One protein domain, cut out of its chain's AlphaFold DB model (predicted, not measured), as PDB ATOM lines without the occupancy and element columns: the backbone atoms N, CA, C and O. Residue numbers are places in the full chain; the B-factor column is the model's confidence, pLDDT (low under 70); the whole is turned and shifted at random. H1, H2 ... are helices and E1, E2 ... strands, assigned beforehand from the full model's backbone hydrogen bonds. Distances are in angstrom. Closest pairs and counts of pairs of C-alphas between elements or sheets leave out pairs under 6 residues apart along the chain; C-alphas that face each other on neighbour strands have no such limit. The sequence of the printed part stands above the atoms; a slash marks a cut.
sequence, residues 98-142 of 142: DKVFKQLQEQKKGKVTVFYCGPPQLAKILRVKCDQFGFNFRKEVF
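This is residues 98 to 142 of the 142 residues of the protein "NADPH oxidase 5" of Eumeta variegata (UniProt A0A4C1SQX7). A narrow ribbon of two parallel strands, E1 and E2, has one long helix, H2, packed over one face and running back along it, while no named element covers the other face. A shorter helix, H1, sits past one end of the ribbon, beside the last residues of H2. The printed part has 45 residues with two named helices and two named strands, in the order H1, E1, H2, E2; the sheet has the order E1, E2, parallel, and the class is mixed, helices and strands. The whole is compact, with a radius of gyration of the C-alphas of 10.6 A, yet elongated in outline, spanning 29 by 18 by 14 A.

The sheet consists of E1, residues 113 to 116, 9.8 A from first to last C-alpha, and E2, residues 136 to 139, 10.3 A. E1 begins at C-alpha 113, at (-5.276, -48.058, -6.913), and E2 ends at C-alpha 139, at (-8.353, -43.272, 2.198). Between them along the chain comes H2, residues 120 to 133, the longest helix at 20.2 A. H1, residues 98 to 106, measures 12.2 A and begins at C-alpha 98, at (-12.776, -36.893, -15.458).

E1 and E2 are parallel neighbours, with 18 degrees between their directions. The C-alphas of Thr 113 and Asn 136 face each other at 4.5 A. Across the pair, N 114 and O 136 are within hydrogen-bond range at 2.8 A, and so are N 138 and O 114 at 2.9 A. E1, H2 and E2 form a strand-helix-strand unit, two parallel neighbour strands with a helix between them along the chain, and its crossover is right-handed. The closest C-alphas of H2 and E2 are those of Arg 127 and Phe 137, 6.0 A apart. The closest C-alphas of H2 and E1 are those of Tyr 116 and Ala 123, 6.8 A apart. H2 touches H1 with residues 129 to 133 alone, and the closest C-alphas are those of Phe 101 and Phe 133, 7.1 A apart. H1 and H2 run the same way at a steep tilt of 40 degrees. H1 and E2 are apart. In H1 and H2 every O i to N i+4 pair is within hydrogen-bond range.

The two C-alphas farthest apart are those of Glu 106 and Phe 142, at 30.3 A. The printed part has no cut and ends at residue 142, the chain's last residue. The links from E1 to H2 and from H2 to E2 are tight, and the link from H1 to E1, with 6 residues, is short; no link is long. The mean pLDDT of the printed part is 93.2, and no printed residue is under 70.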
ATOM      1  N   ASP A  98     -12.289 -36.135 -14.299       94.75
ATOM      2  CA  ASP A  98     -12.776 -36.893 -15.458       94.75
ATOM      3  C   ASP A  98     -11.684 -37.067 -16.509       94.75
ATOM      4  O   ASP A  98     -11.442 -38.172 -16.991       94.75
ATOM      5  N   LYS A  99     -10.972 -35.979 -16.823       93.94
ATOM      6  CA  LYS A  99      -9.851 -36.023 -17.763       93.94
ATOM      7  C   LYS A  99      -8.703 -36.875 -17.223       93.94
ATOM      8  O   LYS A  99      -8.187 -37.710 -17.957       93.94
ATOM      9  N   VAL A 100      -8.333 -36.684 -15.955       93.69
ATOM     10  CA  VAL A 100      -7.239 -37.427 -15.311       93.69
ATOM     11  C   VAL A 100      -7.528 -38.929 -15.301       93.69
ATOM     12  O   VAL A 100      -6.717 -39.713 -15.779       93.69
ATOM     13  N   PHE A 101      -8.698 -39.345 -14.811       95.12
ATOM     14  CA  PHE A 101      -9.040 -40.765 -14.704       95.12
ATOM     15  C   PHE A 101      -9.172 -41.426 -16.077       95.12
ATOM     16  O   PHE A 101      -8.707 -42.551 -16.260       95.12
ATOM     17  N   LYS A 102      -9.729 -40.710 -17.063       94.88
ATOM     18  CA  LYS A 102      -9.780 -41.179 -18.450       94.88
ATOM     19  C   LYS A 102      -8.380 -41.412 -19.017       94.88
ATOM     20  O   LYS A 102      -8.131 -42.475 -19.573       94.88
ATOM     21  N   GLN A 103      -7.459 -40.469 -18.816       91.44
ATOM     22  CA  GLN A 103      -6.069 -40.627 -19.249       91.44
ATOM     23  C   GLN A 103      -5.401 -41.836 -18.582       91.44
ATOM     24  O   GLN A 103      -4.798 -42.648 -19.278       91.44
ATOM     25  N   LEU A 104      -5.559 -42.013 -17.267       90.69
ATOM     26  CA  LEU A 104      -5.008 -43.170 -16.545       90.69
ATOM     27  C   LEU A 104      -5.549 -44.503 -17.084       90.69
ATOM     28  O   LEU A 104      -4.799 -45.466 -17.249       90.69
ATOM     29  N   GLN A 105      -6.842 -44.563 -17.410       90.19
ATOM     30  CA  GLN A 105      -7.455 -45.750 -18.006       90.19
ATOM     31  C   GLN A 105      -6.910 -46.027 -19.420       90.19
ATOM     32  O   GLN A 105      -6.607 -47.174 -19.758       90.19
ATOM     33  N   GLU A 106      -6.746 -44.985 -20.240       90.19
ATOM     34  CA  GLU A 106      -6.230 -45.074 -21.613       90.19
ATOM     35  C   GLU A 106      -4.773 -45.548 -21.676       90.19
ATOM     36  O   GLU A 106      -4.396 -46.239 -22.624       90.19
ATOM     37  N   GLN A 107      -3.967 -45.258 -20.651       85.44
ATOM     38  CA  GLN A 107      -2.590 -45.751 -20.559       85.44
ATOM     39  C   GLN A 107      -2.495 -47.281 -20.391       85.44
ATOM     40  O   GLN A 107      -1.411 -47.839 -20.576       85.44
ATOM     41  N   LYS A 108      -3.600 -47.966 -20.041       80.38
ATOM     42  CA  LYS A 108      -3.712 -49.436 -19.923       80.38
ATOM     43  C   LYS A 108      -2.586 -50.088 -19.101       80.38
ATOM     44  O   LYS A 108      -2.103 -51.166 -19.436       80.38
ATOM     45  N   LYS A 109      -2.193 -49.457 -17.988       80.25
ATOM     46  CA  LYS A 109      -1.103 -49.912 -17.097       80.25
ATOM     47  C   LYS A 109      -1.502 -51.031 -16.120       80.25
ATOM     48  O   LYS A 109      -0.726 -51.383 -15.241       80.25
ATOM     49  N   GLY A 110      -2.695 -51.608 -16.269       85.75
ATOM     50  CA  GLY A 110      -3.209 -52.664 -15.393       85.75
ATOM     51  C   GLY A 110      -4.127 -52.132 -14.292       85.75
ATOM     52  O   GLY A 110      -4.889 -51.191 -14.510       85.75
ATOM     53  N   LYS A 111      -4.109 -52.779 -13.118       89.69
ATOM     54  CA  LYS A 111      -4.983 -52.419 -11.991       89.69
ATOM     55  C   LYS A 111      -4.503 -51.126 -11.334       89.69
ATOM     56  O   LYS A 111      -3.404 -51.082 -10.794       89.69
ATOM     57  N   VAL A 112      -5.367 -50.115 -11.304       92.94
ATOM     58  CA  VAL A 112      -5.086 -48.824 -10.664       92.94
ATOM     59  C   VAL A 112      -5.650 -48.807  -9.242       92.94
ATOM     60  O   VAL A 112      -6.793 -49.207  -9.004       92.94
ATOM     61  N   THR A 113      -4.846 -48.329  -8.292       95.12
ATOM     62  CA  THR A 113      -5.276 -48.058  -6.913       95.12
ATOM     63  C   THR A 113      -4.965 -46.610  -6.570       95.12
ATOM     64  O   THR A 113      -3.822 -46.181  -6.672       95.12
ATOM     65  N   VAL A 114      -5.987 -45.866  -6.157       96.06
ATOM     66  CA  VAL A 114      -5.888 -44.467  -5.743       96.06
ATOM     67  C   VAL A 114      -5.778 -44.413  -4.226       96.06
ATOM     68  O   VAL A 114      -6.707 -44.804  -3.516       96.06
ATOM     69  N   PHE A 115      -4.651 -43.902  -3.742       96.69
ATOM     70  CA  PHE A 115      -4.426 -43.585  -2.334       96.69
ATOM     71  C   PHE A 115      -4.677 -42.097  -2.115       96.69
ATOM     72  O   PHE A 115      -4.193 -41.262  -2.877       96.69
ATOM     73  N   TYR A 116      -5.457 -41.755  -1.093       96.50
ATOM     74  CA  TYR A 116      -5.863 -40.375  -0.856       96.50
ATOM     75  C   TYR A 116      -5.736 -39.967   0.610       96.50
ATOM     76  O   TYR A 116      -6.400 -40.542   1.471       96.50
ATOM     77  N   CYS A 117      -4.986 -38.892   0.860       95.31
ATOM     78  CA  CYS A 117      -4.948 -38.175   2.131       95.31
ATOM     79  C   CYS A 117      -5.303 -36.699   1.892       95.31
ATOM     80  O   CYS A 117      -4.735 -36.048   1.015       95.31
ATOM     81  N   GLY A 118      -6.279 -36.170   2.636       93.56
ATOM     82  CA  GLY A 118      -6.706 -34.776   2.514       93.56
ATOM     83  C   GLY A 118      -8.177 -34.520   2.871       93.56
ATOM     84  O   GLY A 118      -8.820 -35.347   3.531       93.56
ATOM     85  N   PRO A 119      -8.734 -33.364   2.447       94.25
ATOM     86  CA  PRO A 119     -10.094 -32.944   2.776       94.25
ATOM     87  C   PRO A 119     -11.189 -33.982   2.450       94.25
ATOM     88  O   PRO A 119     -11.237 -34.516   1.336       94.25
ATOM     89  N   PRO A 120     -12.161 -34.215   3.356       94.50
ATOM     90  CA  PRO A 120     -13.224 -35.206   3.152       94.50
ATOM     91  C   PRO A 120     -14.058 -35.000   1.883       94.50
ATOM     92  O   PRO A 120     -14.553 -35.967   1.306       94.50
ATOM     93  N   GLN A 121     -14.234 -33.751   1.443       94.50
ATOM     94  CA  GLN A 121     -15.017 -33.427   0.251       94.50
ATOM     95  C   GLN A 121     -14.365 -33.997  -1.012       94.50
ATOM     96  O   GLN A 121     -15.054 -34.583  -1.844       94.50
ATOM     97  N   LEU A 122     -13.041 -33.883  -1.134       94.94
ATOM     98  CA  LEU A 122     -12.322 -34.431  -2.280       94.94
ATOM     99  C   LEU A 122     -12.238 -35.964  -2.205       94.94
ATOM    100  O   LEU A 122     -12.396 -36.611  -3.236       94.94
ATOM    101  N   ALA A 123     -12.134 -36.553  -1.007       96.62
ATOM    102  CA  ALA A 123     -12.227 -38.010  -0.841       96.62
ATOM    103  C   ALA A 123     -13.520 -38.587  -1.444       96.62
ATOM    104  O   ALA A 123     -13.488 -39.615  -2.117       96.62
ATOM    105  N   LYS A 124     -14.664 -37.922  -1.214       97.06
ATOM    106  CA  LYS A 124     -15.966 -38.342  -1.761       97.06
ATOM    107  C   LYS A 124     -15.975 -38.304  -3.289       97.06
ATOM    108  O   LYS A 124     -16.442 -39.250  -3.910       97.06
ATOM    109  N   ILE A 125     -15.436 -37.234  -3.877       96.94
ATOM    110  CA  ILE A 125     -15.341 -37.079  -5.335       96.94
ATOM    111  C   ILE A 125     -14.478 -38.196  -5.927       96.94
ATOM    112  O   ILE A 125     -14.913 -38.880  -6.849       96.94
ATOM    113  N   LEU A 126     -13.280 -38.410  -5.375       97.75
ATOM    114  CA  LEU A 126     -12.347 -39.417  -5.877       97.75
ATOM    115  C   LEU A 126     -12.900 -40.833  -5.748       97.75
ATOM    116  O   LEU A 126     -12.746 -41.609  -6.679       97.75
ATOM    117  N   ARG A 127     -13.606 -41.151  -4.656       97.69
ATOM    118  CA  ARG A 127     -14.275 -42.448  -4.502       97.69
ATOM    119  C   ARG A 127     -15.282 -42.706  -5.623       97.69
ATOM    120  O   ARG A 127     -15.199 -43.740  -6.268       97.69
ATOM    121  N   VAL A 128     -16.160 -41.741  -5.906       98.00
ATOM    122  CA  VAL A 128     -17.138 -41.863  -7.001       98.00
ATOM    123  C   VAL A 128     -16.437 -42.045  -8.350       98.00
ATOM    124  O   VAL A 128     -16.872 -42.855  -9.161       98.00
ATOM    125  N   LYS A 129     -15.334 -41.323  -8.597       97.81
ATOM    126  CA  LYS A 129     -14.542 -41.507  -9.821       97.81
ATOM    127  C   LYS A 129     -13.884 -42.886  -9.876       97.81
ATOM    128  O   LYS A 129     -13.919 -43.524 -10.918       97.81
ATOM    129  N   CYS A 130     -13.345 -43.389  -8.772       97.62
ATOM    130  CA  CYS A 130     -12.809 -44.744  -8.716       97.62
ATOM    131  C   CYS A 130     -13.873 -45.786  -9.078       97.62
ATOM    132  O   CYS A 130     -13.609 -46.624  -9.937       97.62
ATOM    133  N   ASP A 131     -15.083 -45.670  -8.528       97.12
ATOM    134  CA  ASP A 131     -16.191 -46.579  -8.839       97.12
ATOM    135  C   ASP A 131     -16.579 -46.516 -10.330       97.12
ATOM    136  O   ASP A 131     -16.764 -47.548 -10.971       97.12
ATOM    137  N   GLN A 132     -16.633 -45.311 -10.914       97.19
ATOM    138  CA  GLN A 132     -16.956 -45.101 -12.336       97.19
ATOM    139  C   GLN A 132     -15.931 -45.726 -13.294       97.19
ATOM    140  O   GLN A 132     -16.308 -46.222 -14.354       97.19
ATOM    141  N   PHE A 133     -14.644 -45.686 -12.944       95.56
ATOM    142  CA  PHE A 133     -13.552 -46.154 -13.805       95.56
ATOM    143  C   PHE A 133     -13.043 -47.560 -13.440       95.56
ATOM    144  O   PHE A 133     -12.153 -48.082 -14.115       95.56
ATOM    145  N   GLY A 134     -13.608 -48.188 -12.402       95.12
ATOM    146  CA  GLY A 134     -13.197 -49.508 -11.920       95.12
ATOM    147  C   GLY A 134     -11.837 -49.513 -11.214       95.12
ATOM    148  O   GLY A 134     -11.107 -50.502 -11.286       95.12
ATOM    149  N   PHE A 135     -11.460 -48.407 -10.569       96.12
ATOM    150  CA  PHE A 135     -10.222 -48.291  -9.796       96.12
ATOM    151  C   PHE A 135     -10.472 -48.599  -8.319       96.12
ATOM    152  O   PHE A 135     -11.547 -48.332  -7.787       96.12
ATOM    153  N   ASN A 136      -9.456 -49.101  -7.616       96.88
ATOM    154  CA  ASN A 136      -9.537 -49.251  -6.163       96.88
ATOM    155  C   ASN A 136      -9.320 -47.895  -5.484       96.88
ATOM    156  O   ASN A 136      -8.450 -47.133  -5.900       96.88
ATOM    157  N   PHE A 137     -10.042 -47.621  -4.398       97.44
ATOM    158  CA  PHE A 137      -9.867 -46.406  -3.603       97.44
ATOM    159  C   PHE A 137      -9.484 -46.740  -2.162       97.44
ATOM    160  O   PHE A 137     -10.178 -47.512  -1.495       97.44
ATOM    161  N   ARG A 138      -8.423 -46.110  -1.652       96.62
ATOM    162  CA  ARG A 138      -8.036 -46.166  -0.241       96.62
ATOM    163  C   ARG A 138      -7.866 -44.761   0.315       96.62
ATOM    164  O   ARG A 138      -7.176 -43.923  -0.260       96.62
ATOM    165  N   LYS A 139      -8.543 -44.502   1.434       93.56
ATOM    166  CA  LYS A 139      -8.353 -43.272   2.198       93.56
ATOM    167  C   LYS A 139      -7.297 -43.549   3.256       93.56
ATOM    168  O   LYS A 139      -7.500 -44.428   4.085       93.56
ATOM    169  N   GLU A 140      -6.243 -42.759   3.230       91.31
ATOM    170  CA  GLU A 140      -5.117 -42.851   4.145       91.31
ATOM    171  C   GLU A 140      -5.167 -41.690   5.146       91.31
ATOM    172  O   GLU A 140      -5.712 -40.614   4.860       91.31
ATOM    173  N   VAL A 141      -4.618 -41.922   6.334       83.62
ATOM    174  CA  VAL A 141      -4.390 -40.908   7.366       83.62
ATOM    175  C   VAL A 141      -2.925 -41.050   7.756       83.62
ATOM    176  O   VAL A 141      -2.542 -42.097   8.272       83.62
ATOM    177  N   PHE A 142      -2.128 -40.034   7.432       73.12
ATOM    178  CA  PHE A 142      -0.689 -39.980   7.686       73.12
ATOM    179  C   PHE A 142      -0.391 -38.951   8.770       73.12
ATOM    180  O   PHE A 142      -1.105 -37.917   8.784       73.12
TER     181      PHE A 142